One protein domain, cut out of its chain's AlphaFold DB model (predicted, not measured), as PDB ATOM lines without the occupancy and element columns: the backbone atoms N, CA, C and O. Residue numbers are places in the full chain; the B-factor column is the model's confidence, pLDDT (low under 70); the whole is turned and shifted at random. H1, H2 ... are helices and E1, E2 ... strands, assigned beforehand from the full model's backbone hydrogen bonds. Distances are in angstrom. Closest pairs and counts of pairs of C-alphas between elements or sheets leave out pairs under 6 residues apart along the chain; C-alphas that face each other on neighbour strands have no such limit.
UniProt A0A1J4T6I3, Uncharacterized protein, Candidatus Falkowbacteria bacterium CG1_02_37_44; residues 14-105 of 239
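Overview. This is residues 14 to 105 of the 239 residues of an uncharacterized protein of Candidatus Falkowbacteria bacterium CG1_02_37_44 (UniProt A0A1J4T6I3). A two-stranded antiparallel ribbon, E1 and E2, forms a small head together with the short helix H3, which packs on E2, and the short helix H2 near H3. From one end of this ribbon the long helix H4 runs on as an arm, and its residues 85 to 105 stick out; H1 lies off the same end, apart from H4. The printed part has 92 residues, with four named helices and two named strands in the order H1, E1, H2, H3, E2, H4, and its class is mostly helix. The whole is extended, with a radius of gyration of the C-alphas of 19.9 A and spans of 67 by 26 by 18 A, the arm making much of the length.

Along the chain. Start at the sheet: find C-alpha 26 at (206.155, 229.342, 260.472), where E1, residues 26 to 31, begins its 16.6 A. E2, residues 71 to 76, is 15.9 A long. H3, residues 52 to 58, measures 10.0 A, and H2, residues 38 to 46, measures 11.8 A. H1, residues 14 to 20, begins at C-alpha 14 at (200.896, 238.351, 283.339) and is 10.0 A long. H4, residues 79 to 105, runs 39.5 A to C-alpha 105 at (198.577, 216.389, 304.837).

Arrangement. Look first across E1 and E2, antiparallel neighbours with 153 degrees between their directions. The C-alphas of residues 29 and 73 face each other at 4.5 A; N 28 and O 74 are within hydrogen-bond range at 2.8 A, as are N 74 and O 28 at 2.9 A. Between H3 and E2 there are 4 pairs of C-alphas within 8 A, and the closest C-alphas of the two, those of Leu 55 and Tyr 74, are 6.3 A apart. H2 and H3 are close but not clearly touching, about perpendicular at 84 degrees, with the closest C-alphas, those of Met 42 and Ile 52, 7.0 A apart. H4 is apart from H1, H2, H3 and E1. H1 is apart from H2, H3 and E2. In H1, H2 and H3 every O i to N i+4 pair is within hydrogen-bond range; in H4, 22 of 23 are.

Size, cuts and confidence. The two C-alphas farthest apart are those of Ile 68 and Lys 105, at 67.5 A. Without residues 85 to 105, which stand free, the body spans 49 by 21 by 18 A. The printed part has no cut. The link from H3 to E2, residues 59 to 70, is long, at 12 residues. The mean pLDDT of the printed part is 77.5; look for values under 70 at residues 15 to 25, 47, 77 to 87 and 105.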
ATOM      1  N   VAL A  14     199.539 238.654 283.812       72.31
ATOM      2  CA  VAL A  14     200.896 238.351 283.339       72.31
ATOM      3  C   VAL A  14     200.962 236.932 282.771       72.31
ATOM      4  O   VAL A  14     201.467 236.757 281.668       72.31
ATOM      5  N   VAL A  15     200.389 235.934 283.449       69.25
ATOM      6  CA  VAL A  15     200.340 234.547 282.951       69.25
ATOM      7  C   VAL A  15     199.562 234.455 281.635       69.25
ATOM      8  O   VAL A  15     200.056 233.868 280.678       69.25
ATOM      9  N   VAL A  16     198.396 235.099 281.536       66.69
ATOM     10  CA  VAL A  16     197.602 235.162 280.294       66.69
ATOM     11  C   VAL A  16     198.376 235.859 279.169       66.69
ATOM     12  O   VAL A  16     198.364 235.393 278.030       66.69
ATOM     13  N   CYS A  17     199.104 236.934 279.478       56.31
ATOM     14  CA  CYS A  17     199.913 237.661 278.501       56.31
ATOM     15  C   CYS A  17     201.105 236.819 278.003       56.31
ATOM     16  O   CYS A  17     201.354 236.763 276.798       56.31
ATOM     17  N   PHE A  18     201.771 236.069 278.888       56.78
ATOM     18  CA  PHE A  18     202.828 235.125 278.504       56.78
ATOM     19  C   PHE A  18     202.310 233.955 277.652       56.78
ATOM     20  O   PHE A  18     203.010 233.530 276.736       56.78
ATOM     21  N   ILE A  19     201.080 233.480 277.881       58.00
ATOM     22  CA  ILE A  19     200.459 232.429 277.054       58.00
ATOM     23  C   ILE A  19     200.170 232.939 275.629       58.00
ATOM     24  O   ILE A  19     200.301 232.189 274.665       58.00
ATOM     25  N   SER A  20     199.837 234.224 275.463       51.84
ATOM     26  CA  SER A  20     199.503 234.799 274.148       51.84
ATOM     27  C   SER A  20     200.699 235.030 273.206       51.84
ATOM     28  O   SER A  20     200.502 235.159 272.001       51.84
ATOM     29  N   MET A  21     201.935 235.043 273.717       52.75
ATOM     30  CA  MET A  21     203.142 235.372 272.937       52.75
ATOM     31  C   MET A  21     203.690 234.193 272.099       52.75
ATOM     32  O   MET A  21     204.623 234.379 271.324       52.75
ATOM     33  N   ALA A  22     203.149 232.978 272.254       51.97
ATOM     34  CA  ALA A  22     203.769 231.732 271.775       51.97
ATOM     35  C   ALA A  22     203.178 231.142 270.476       51.97
ATOM     36  O   ALA A  22     203.328 229.950 270.227       51.97
ATOM     37  N   MET A  23     202.491 231.934 269.649       51.38
ATOM     38  CA  MET A  23     201.917 231.451 268.382       51.38
ATOM     39  C   MET A  23     202.666 232.048 267.186       51.38
ATOM     40  O   MET A  23     202.106 232.827 266.415       51.38
ATOM     41  N   ALA A  24     203.950 231.715 267.042       54.47
ATOM     42  CA  ALA A  24     204.705 232.053 265.841       54.47
ATOM     43  C   ALA A  24     204.468 230.956 264.795       54.47
ATOM     44  O   ALA A  24     205.051 229.879 264.839       54.47
ATOM     45  N   VAL A  25     203.542 231.203 263.871       64.75
ATOM     46  CA  VAL A  25     203.244 230.260 262.790       64.75
ATOM     47  C   VAL A  25     204.308 230.399 261.699       64.75
ATOM     48  O   VAL A  25     204.387 231.435 261.034       64.75
ATOM     49  N   ASP A  26     205.104 229.353 261.491       79.81
ATOM     50  CA  ASP A  26     206.155 229.342 260.472       79.81
ATOM     51  C   ASP A  26     205.554 229.168 259.069       79.81
ATOM     52  O   ASP A  26     204.935 228.148 258.749       79.81
ATOM     53  N   LYS A  27     205.754 230.177 258.212       87.69
ATOM     54  CA  LYS A  27     205.362 230.152 256.796       87.69
ATOM     55  C   LYS A  27     206.429 229.445 255.964       87.69
ATOM     56  O   LYS A  27     207.576 229.886 255.925       87.69
ATOM     57  N   VAL A  28     206.033 228.418 255.218       88.50
ATOM     58  CA  VAL A  28     206.900 227.675 254.295       88.50
ATOM     59  C   VAL A  28     206.375 227.803 252.867       88.50
ATOM     60  O   VAL A  28     205.168 227.785 252.631       88.50
ATOM     61  N   VAL A  29     207.288 227.939 251.904       92.12
ATOM     62  CA  VAL A  29     206.978 227.957 250.468       92.12
ATOM     63  C   VAL A  29     207.656 226.758 249.816       92.12
ATOM     64  O   VAL A  29     208.869 226.596 249.921       92.12
ATOM     65  N   TYR A  30     206.867 225.908 249.165       91.38
ATOM     66  CA  TYR A  30     207.333 224.709 248.480       91.38
ATOM     67  C   TYR A  30     207.155 224.836 246.972       91.38
ATOM     68  O   TYR A  30     206.053 225.106 246.500       91.38
ATOM     69  N   THR A  31     208.215 224.583 246.210       93.69
ATOM     70  CA  THR A  31     208.157 224.538 244.745       93.69
ATOM     71  C   THR A  31     207.972 223.101 244.274       93.69
ATOM     72  O   THR A  31     208.827 222.247 244.512       93.69
ATOM     73  N   VAL A  32     206.871 222.848 243.569       92.56
ATOM     74  CA  VAL A  32     206.498 221.529 243.045       92.56
ATOM     75  C   VAL A  32     207.542 221.023 242.050       92.56
ATOM     76  O   VAL A  32     207.890 221.708 241.083       92.56
ATOM     77  N   LYS A  33     208.019 219.795 242.254       91.62
ATOM     78  CA  LYS A  33     209.022 219.131 241.418       91.62
ATOM     79  C   LYS A  33     208.374 218.135 240.459       91.62
ATOM     80  O   LYS A  33     207.194 217.793 240.533       91.62
ATOM     81  N   ARG A  34     209.164 217.667 239.488       88.88
ATOM     82  CA  ARG A  34     208.709 216.675 238.509       88.88
ATOM     83  C   ARG A  34     208.366 215.360 239.210       88.88
ATOM     84  O   ARG A  34     209.241 214.737 239.796       88.88
ATOM     85  N   GLY A  35     207.125 214.913 239.037       86.44
ATOM     86  CA  GLY A  35     206.626 213.662 239.613       86.44
ATOM     87  C   GLY A  35     205.860 213.845 240.919       86.44
ATOM     88  O   GLY A  35     205.239 212.885 241.361       86.44
ATOM     89  N   ASP A  36     205.839 215.051 241.486       86.00
ATOM     90  CA  ASP A  36     205.022 215.333 242.659       86.00
ATOM     91  C   ASP A  36     203.540 215.358 242.286       86.00
ATOM     92  O   ASP A  36     203.129 215.897 241.254       86.00
ATOM     93  N   THR A  37     202.719 214.809 243.173       89.56
ATOM     94  CA  THR A  37     201.266 214.942 243.105       89.56
ATOM     95  C   THR A  37     200.757 215.580 244.387       89.56
ATOM     96  O   THR A  37     201.337 215.397 245.457       89.56
ATOM     97  N   LEU A  38     199.633 216.299 244.301       87.62
ATOM     98  CA  LEU A  38     199.022 216.907 245.483       87.62
ATOM     99  C   LEU A  38     198.712 215.851 246.554       87.62
ATOM    100  O   LEU A  38     198.918 216.100 247.734       87.62
ATOM    101  N   GLY A  39     198.272 214.656 246.147       87.00
ATOM    102  CA  GLY A  39     197.987 213.557 247.069       87.00
ATOM    103  C   GLY A  39     199.224 213.061 247.825       87.00
ATOM    104  O   GLY A  39     199.146 212.839 249.031       87.00
ATOM    105  N   GLU A  40     200.365 212.926 247.144       85.50
ATOM    106  CA  GLU A  40     201.626 212.523 247.779       85.50
ATOM    107  C   GLU A  40     202.156 213.601 248.732       85.50
ATOM    108  O   GLU A  40     202.517 213.285 249.868       85.50
ATOM    109  N   LEU A  41     202.128 214.871 248.313       87.44
ATOM    110  CA  LEU A  41     202.526 216.002 249.157       87.44
ATOM    111  C   LEU A  41     201.629 216.115 250.396       87.44
ATOM    112  O   LEU A  41     202.124 216.212 251.518       87.44
ATOM    113  N   MET A  42     200.311 216.002 250.217       86.00
ATOM    114  CA  MET A  42     199.353 216.023 251.322       86.00
ATOM    115  C   MET A  42     199.563 214.870 252.298       86.00
ATOM    116  O   MET A  42     199.404 215.058 253.501       86.00
ATOM    117  N   TYR A  43     199.928 213.682 251.817       82.88
ATOM    118  CA  TYR A  43     200.225 212.561 252.703       82.88
ATOM    119  C   TYR A  43     201.447 212.844 253.587       82.88
ATOM    120  O   TYR A  43     201.407 212.567 254.785       82.88
ATOM    121  N   ALA A  44     202.496 213.448 253.022       79.69
ATOM    122  CA  ALA A  44     203.680 213.852 253.775       79.69
ATOM    123  C   ALA A  44     203.364 214.964 254.794       79.69
ATOM    124  O   ALA A  44     203.740 214.874 255.964       79.69
ATOM    125  N   TRP A  45     202.615 215.986 254.380       84.62
ATOM    126  CA  TRP A  45     202.253 217.134 255.220       84.62
ATOM    127  C   TRP A  45     201.198 216.825 256.281       84.62
ATOM    128  O   TRP A  45     201.130 217.505 257.304       84.62
ATOM    129  N   LYS A  46     200.419 215.753 256.112       79.00
ATOM    130  CA  LYS A  46     199.462 215.299 257.125       79.00
ATOM    131  C   LYS A  46     200.138 214.961 258.457       79.00
ATOM    132  O   LYS A  46     199.559 215.215 259.507       79.00
ATOM    133  N   VAL A  47     201.370 214.445 258.429       69.00
ATOM    134  CA  VAL A  47     202.168 214.171 259.646       69.00
ATOM    135  C   VAL A  47     202.491 215.463 260.407       69.00
ATOM    136  O   VAL A  47     202.675 215.447 261.618       69.00
ATOM    137  N   GLN A  48     202.505 216.595 259.705       73.31
ATOM    138  CA  GLN A  48     202.732 217.930 260.259       73.31
ATOM    139  C   GLN A  48     201.415 218.637 260.636       73.31
ATOM    140  O   GLN A  48     201.426 219.824 260.950       73.31
ATOM    141  N   GLY A  49     200.281 217.926 260.607       76.06
ATOM    142  CA  GLY A  49     198.970 218.458 260.993       76.06
ATOM    143  C   GLY A  49     198.320 219.370 259.949       76.06
ATOM    144  O   GLY A  49     197.406 220.124 260.280       76.06
ATOM    145  N   ILE A  50     198.778 219.328 258.696       83.75
ATOM    146  CA  ILE A  50     198.238 220.167 257.623       83.75
ATOM    147  C   ILE A  50     197.042 219.462 256.980       83.75
ATOM    148  O   ILE A  50     197.139 218.344 256.471       83.75
ATOM    149  N   GLU A  51     195.902 220.145 256.993       85.94
ATOM    150  CA  GLU A  51     194.653 219.689 256.384       85.94
ATOM    151  C   GLU A  51     194.491 220.277 254.983       85.94
ATOM    152  O   GLU A  51     194.901 221.409 254.713       85.94
ATOM    153  N   ILE A  52     193.855 219.522 254.084       86.44
ATOM    154  CA  ILE A  52     193.723 219.924 252.677       86.44
ATOM    155  C   ILE A  52     192.874 221.192 252.510       86.44
ATOM    156  O   ILE A  52     193.176 222.035 251.671       86.44
ATOM    157  N   GLU A  53     191.857 221.368 253.353       88.38
ATOM    158  CA  GLU A  53     190.983 222.546 253.356       88.38
ATOM    159  C   GLU A  53     191.758 223.823 253.703       88.38
ATOM    160  O   GLU A  53     191.600 224.851 253.044       88.38
ATOM    161  N   LYS A  54     192.665 223.738 254.687       89.12
ATOM    162  CA  LYS A  54     193.575 224.834 255.049       89.12
ATOM    163  C   LYS A  54     194.569 225.125 253.931       89.12
ATOM    164  O   LYS A  54     194.838 226.281 253.629       89.12
ATOM    165  N   LEU A  55     195.083 224.091 253.269       90.25
ATOM    166  CA  LEU A  55     195.999 224.289 252.151       90.25
ATOM    167  C   LEU A  55     195.338 225.071 251.003       90.25
ATOM    168  O   LEU A  55     195.960 225.981 250.456       90.25
ATOM    169  N   TYR A  56     194.083 224.757 250.667       90.81
ATOM    170  CA  TYR A  56     193.326 225.501 249.655       90.81
ATOM    171  C   TYR A  56     193.006 226.933 250.087       90.81
ATOM    172  O   TYR A  56     193.051 227.835 249.253       90.81
ATOM    173  N   SER A  57     192.733 227.176 251.374       90.19
ATOM    174  CA  SER A  57     192.491 228.541 251.856       90.19
ATOM    175  C   SER A  57     193.742 229.419 251.762       90.19
ATOM    176  O   SER A  57     193.642 230.607 251.460       90.19
ATOM    177  N   TRP A  58     194.929 228.836 251.948       92.19
ATOM    178  CA  TRP A  58     196.205 229.535 251.781       92.19
ATOM    179  C   TRP A  58     196.636 229.682 250.320       92.19
ATOM    180  O   TRP A  58     197.356 230.623 249.992       92.19
ATOM    181  N   ASN A  59     196.194 228.775 249.446       93.00
ATOM    182  CA  ASN A  59     196.556 228.744 248.030       93.00
ATOM    183  C   ASN A  59     195.298 228.709 247.157       93.00
ATOM    184  O   ASN A  59     194.963 227.662 246.602       93.00
ATOM    185  N   PRO A  60     194.608 229.844 246.972       89.38
ATOM    186  CA  PRO A  60     193.374 229.883 246.187       89.38
ATOM    187  C   PRO A  60     193.580 229.529 244.703       89.38
ATOM    188  O   PRO A  60     192.636 229.141 244.024       89.38
ATOM    189  N   SER A  61     194.809 229.637 244.186       87.94
ATOM    190  CA  SER A  61     195.181 229.213 242.828       87.94
ATOM    191  C   SER A  61     195.526 227.721 242.713       87.94
ATOM    192  O   SER A  61     195.826 227.242 241.616       87.94
ATOM    193  N   LEU A  62     195.532 226.982 243.826       89.19
ATOM    194  CA  LEU A  62     195.815 225.555 243.842       89.19
ATOM    195  C   LEU A  62     194.592 224.797 243.323       89.19
ATOM    196  O   LEU A  62     193.528 224.811 243.934       89.19
ATOM    197  N   GLY A  63     194.744 224.138 242.177       83.62
ATOM    198  CA  GLY A  63     193.737 223.225 241.647       83.62
ATOM    199  C   GLY A  63     193.980 221.781 242.087       83.62
ATOM    200  O   GLY A  63     194.953 221.465 242.768       83.62
ATOM    201  N   THR A  64     193.134 220.872 241.603       80.19
ATOM    202  CA  THR A  64     193.263 219.420 241.832       80.19
ATOM    203  C   THR A  64     194.570 218.839 241.276       80.19
ATOM    204  O   THR A  64     195.032 217.794 241.731       80.19
ATOM    205  N   GLN A  65     195.172 219.500 240.284       84.75
ATOM    206  CA  GLN A  65     196.454 219.124 239.693       84.75
ATOM    207  C   GLN A  65     197.498 220.204 239.968       84.75
ATOM    208  O   GLN A  65     197.268 221.384 239.699       84.75
ATOM    209  N   VAL A  66     198.657 219.778 240.463       88.88
ATOM    210  CA  VAL A  66     199.823 220.637 240.691       88.88
ATOM    211  C   VAL A  66     200.706 220.666 239.449       88.88
ATOM    212  O   VAL A  66     200.919 219.639 238.802       88.88
ATOM    213  N   LYS A  67     201.211 221.849 239.094       91.06
ATOM    214  CA  LYS A  67     202.132 222.028 237.965       91.06
ATOM    215  C   LYS A  67     203.572 222.071 238.462       91.06
ATOM    216  O   LYS A  67     203.853 222.629 239.514       91.06
ATOM    217  N   ILE A  68     204.496 221.527 237.679       92.38
ATOM    218  CA  ILE A  68     205.931 221.623 237.977       92.38
ATOM    219  C   ILE A  68     206.328 223.104 238.024       92.38
ATOM    220  O   ILE A  68     205.956 223.869 237.136       92.38
ATOM    221  N   GLY A  69     207.069 223.498 239.059       90.44
ATOM    222  CA  GLY A  69     207.463 224.885 239.310       90.44
ATOM    223  C   GLY A  69     206.391 225.730 240.002       90.44
ATOM    224  O   GLY A  69     206.655 226.886 240.314       90.44
ATOM    225  N   GLN A  70     205.201 225.184 240.264       93.19
ATOM    226  CA  GLN A  70     204.176 225.880 241.034       93.19
ATOM    227  C   GLN A  70     204.608 226.008 242.495       93.19
ATOM    228  O   GLN A  70     205.066 225.040 243.100       93.19
ATOM    229  N   GLU A  71     204.435 227.194 243.063       94.25
ATOM    230  CA  GLU A  71     204.667 227.432 244.483       94.25
ATOM    231  C   GLU A  71     203.406 227.120 245.290       94.25
ATOM    232  O   GLU A  71     202.294 227.503 244.917       94.25
ATOM    233  N   ILE A  72     203.592 226.414 246.402       93.38
ATOM    234  CA  ILE A  72     202.557 226.083 247.374       93.38
ATOM    235  C   ILE A  72     203.012 226.619 248.727       93.38
ATOM    236  O   ILE A  72     204.060 226.236 249.247       93.38
ATOM    237  N   VAL A  73     202.213 227.505 249.303       92.12
ATOM    238  CA  VAL A  73     202.433 228.097 250.620       92.12
ATOM    239  C   VAL A  73     201.724 227.257 251.670       92.12
ATOM    240  O   VAL A  73     200.523 227.022 251.578       92.12
ATOM    241  N   TYR A  74     202.423 226.839 252.713       90.12
ATOM    242  CA  TYR A  74     201.782 226.187 253.847       90.12
ATOM    243  C   TYR A  74     202.359 226.688 255.160       90.12
ATOM    244  O   TYR A  74     203.476 227.196 255.223       90.12
ATOM    245  N   TYR A  75     201.561 226.563 256.212       87.12
ATOM    246  CA  TYR A  75     201.926 227.013 257.541       87.12
ATOM    247  C   TYR A  75     202.086 225.810 258.454       87.12
ATOM    248  O   TYR A  75     201.195 224.960 258.540       87.12
ATOM    249  N   LEU A  76     203.233 225.738 259.118       81.56
ATOM    250  CA  LEU A  76     203.478 224.732 260.136       81.56
ATOM    251  C   LEU A  76     202.890 225.228 261.460       81.56
ATOM    252  O   LEU A  76     203.143 226.379 261.832       81.56
ATOM    253  N   PRO A  77     202.127 224.394 262.194       68.56
ATOM    254  CA  PRO A  77     201.885 224.689 263.595       68.56
ATOM    255  C   PRO A  77     203.253 224.781 264.270       68.56
ATOM    256  O   PRO A  77     204.114 223.927 264.035       68.56
ATOM    257  N   ASP A  78     203.460 225.845 265.046       64.56
ATOM    258  CA  ASP A  78     204.726 226.100 265.725       64.56
ATOM    259  C   ASP A  78     205.166 224.798 266.409       64.56
ATOM    260  O   ASP A  78     204.402 224.220 267.191       64.56
ATOM    261  N   ARG A  79     206.361 224.276 266.101       53.16
ATOM    262  CA  ARG A  79     206.849 223.050 266.762       53.16
ATOM    263  C   ARG A  79     206.946 223.253 268.276       53.16
ATOM    264  O   ARG A  79     206.915 222.279 269.028       53.16
ATOM    265  N   LEU A  80     207.020 224.507 268.724       51.16
ATOM    266  CA  LEU A  80     206.920 224.876 270.127       51.16
ATOM    267  C   LEU A  80     205.506 224.671 270.675       51.16
ATOM    268  O   LEU A  80     205.391 224.270 271.823       51.16
ATOM    269  N   SER A  81     204.444 224.850 269.883       52.16
ATOM    270  CA  SER A  81     203.052 224.701 270.338       52.16
ATOM    271  C   SER A  81     202.676 223.255 270.686       52.16
ATOM    272  O   SER A  81     202.009 223.034 271.692       52.16
ATOM    273  N   VAL A  82     203.153 222.256 269.933       54.41
ATOM    274  CA  VAL A  82     202.897 220.830 270.230       54.41
ATOM    275  C   VAL A  82     203.648 220.389 271.491       54.41
ATOM    276  O   VAL A  82     203.075 219.732 272.358       54.41
ATOM    277  N   ASN A  83     204.908 220.812 271.643       52.06
ATOM    278  CA  ASN A  83     205.685 220.566 272.862       52.06
ATOM    279  C   ASN A  83     205.139 221.359 274.062       52.06
ATOM    280  O   ASN A  83     205.146 220.855 275.182       52.06
ATOM    281  N   ALA A  84     204.621 222.570 273.838       54.84
ATOM    282  CA  ALA A  84     203.978 223.380 274.865       54.84
ATOM    283  C   ALA A  84     202.668 222.737 275.338       54.84
ATOM    284  O   ALA A  84     202.440 222.667 276.541       54.84
ATOM    285  N   GLN A  85     201.851 222.196 274.429       55.56
ATOM    286  CA  GLN A  85     200.638 221.455 274.783       55.56
ATOM    287  C   GLN A  85     200.946 220.190 275.594       55.56
ATOM    288  O   GLN A  85     200.275 219.942 276.595       55.56
ATOM    289  N   LEU A  86     201.982 219.428 275.215       60.22
ATOM    290  CA  LEU A  86     202.458 218.296 276.017       60.22
ATOM    291  C   LEU A  86     202.913 218.759 277.410       60.22
ATOM    292  O   LEU A  86     202.491 218.192 278.416       60.22
ATOM    293  N   SER A  87     203.687 219.848 277.474       66.75
ATOM    294  CA  SER A  87     204.165 220.404 278.742       66.75
ATOM    295  C   SER A  87     203.025 220.914 279.630       66.75
ATOM    296  O   SER A  87     203.076 220.760 280.844       66.75
ATOM    297  N   GLU A  88     201.952 221.468 279.058       70.25
ATOM    298  CA  GLU A  88     200.800 221.958 279.819       70.25
ATOM    299  C   GLU A  88     200.005 220.801 280.438       70.25
ATOM    300  O   GLU A  88     199.522 220.904 281.567       70.25
ATOM    301  N   GLN A  89     199.893 219.677 279.727       71.94
ATOM    302  CA  GLN A  89     199.267 218.463 280.249       71.94
ATOM    303  C   GLN A  89     200.099 217.831 281.369       71.94
ATOM    304  O   GLN A  89     199.546 217.430 282.396       71.94
ATOM    305  N   GLU A  90     201.423 217.798 281.214       75.69
ATOM    306  CA  GLU A  90     202.345 217.345 282.259       75.69
ATOM    307  C   GLU A  90     202.287 218.258 283.492       75.69
ATOM    308  O   GLU A  90     202.180 217.766 284.615       75.69
ATOM    309  N   ILE A  91     202.256 219.581 283.298       71.31
ATOM    310  CA  ILE A  91     202.108 220.562 284.381       71.31
ATOM    311  C   ILE A  91     200.767 220.382 285.097       71.31
ATOM    312  O   ILE A  91     200.746 220.348 286.325       71.31
ATOM    313  N   LYS A  92     199.651 220.219 284.369       77.44
ATOM    314  CA  LYS A  92     198.332 219.963 284.978       77.44
ATOM    315  C   LYS A  92     198.355 218.716 285.848       77.44
ATOM    316  O   LYS A  92     197.896 218.769 286.983       77.44
ATOM    317  N   LYS A  93     198.963 217.635 285.358       85.12
ATOM    318  CA  LYS A  93     199.102 216.392 286.117       85.12
ATOM    319  C   LYS A  93     199.929 216.582 287.392       85.12
ATOM    320  O   LYS A  93     199.500 216.169 288.461       85.12
ATOM    321  N   VAL A  94     201.072 217.266 287.305       75.31
ATOM    322  CA  VAL A  94     201.919 217.566 288.474       75.31
ATOM    323  C   VAL A  94     201.185 218.448 289.488       75.31
ATOM    324  O   VAL A  94     201.305 218.234 290.695       75.31
ATOM    325  N   VAL A  95     200.403 219.424 289.023       76.56
ATOM    326  CA  VAL A  95     199.577 220.278 289.886       76.56
ATOM    327  C   VAL A  95     198.496 219.454 290.592       76.56
ATOM    328  O   VAL A  95     198.348 219.579 291.806       76.56
ATOM    329  N   GLU A  96     197.792 218.578 289.875       80.44
ATOM    330  CA  GLU A  96     196.761 217.684 290.423       80.44
ATOM    331  C   GLU A  96     197.335 216.731 291.493       80.44
ATOM    332  O   GLU A  96     196.781 216.594 292.591       80.44
ATOM    333  N   ASP A  97     198.500 216.141 291.213       76.81
ATOM    334  CA  ASP A  97     199.222 215.260 292.135       76.81
ATOM    335  C   ASP A  97     199.685 216.025 293.386       76.81
ATOM    336  O   ASP A  97     199.541 215.548 294.515       76.81
ATOM    337  N   THR A  98     200.178 217.254 293.213       72.31
ATOM    338  CA  THR A  98     200.626 218.108 294.323       72.31
ATOM    339  C   THR A  98     199.453 218.534 295.211       72.31
ATOM    340  O   THR A  98     199.548 218.462 296.437       72.31
ATOM    341  N   ILE A  99     198.320 218.929 294.619       77.75
ATOM    342  CA  ILE A  99     197.096 219.286 295.358       77.75
ATOM    343  C   ILE A  99     196.598 218.090 296.176       77.75
ATOM    344  O   ILE A  99     196.211 218.247 297.337       77.75
ATOM    345  N   SER A 100     196.659 216.886 295.603       77.94
ATOM    346  CA  SER A 100     196.270 215.649 296.284       77.94
ATOM    347  C   SER A 100     197.168 215.352 297.492       77.94
ATOM    348  O   SER A 100     196.666 215.023 298.570       77.94
ATOM    349  N   GLN A 101     198.483 215.554 297.363       72.56
ATOM    350  CA  GLN A 101     199.438 215.384 298.467       72.56
ATOM    351  C   GLN A 101     199.263 216.425 299.583       72.56
ATOM    352  O   GLN A 101     199.377 216.085 300.762       72.56
ATOM    353  N   VAL A 102     198.956 217.682 299.243       71.62
ATOM    354  CA  VAL A 102     198.691 218.738 300.237       71.62
ATOM    355  C   VAL A 102     197.399 218.447 301.004       71.62
ATOM    356  O   VAL A 102     197.400 218.484 302.234       71.62
ATOM    357  N   ARG A 103     196.327 218.055 300.302       76.06
ATOM    358  CA  ARG A 103     195.034 217.711 300.916       76.06
ATOM    359  C   ARG A 103     195.142 216.507 301.863       76.06
ATOM    360  O   ARG A 103     194.499 216.499 302.910       76.06
ATOM    361  N   ALA A 104     195.992 215.527 301.546       73.69
ATOM    362  CA  ALA A 104     196.275 214.392 302.431       73.69
ATOM    363  C   ALA A 104     197.019 214.797 303.722       73.69
ATOM    364  O   ALA A 104     196.896 214.130 304.747       73.69
ATOM    365  N   LYS A 105     197.770 215.906 303.702       63.81
ATOM    366  CA  LYS A 105     198.577 216.389 304.837       63.81
ATOM    367  C   LYS A 105     197.803 217.321 305.782       63.81
ATOM    368  O   LYS A 105     198.171 217.460 306.948       63.81
TER     369      LYS A 105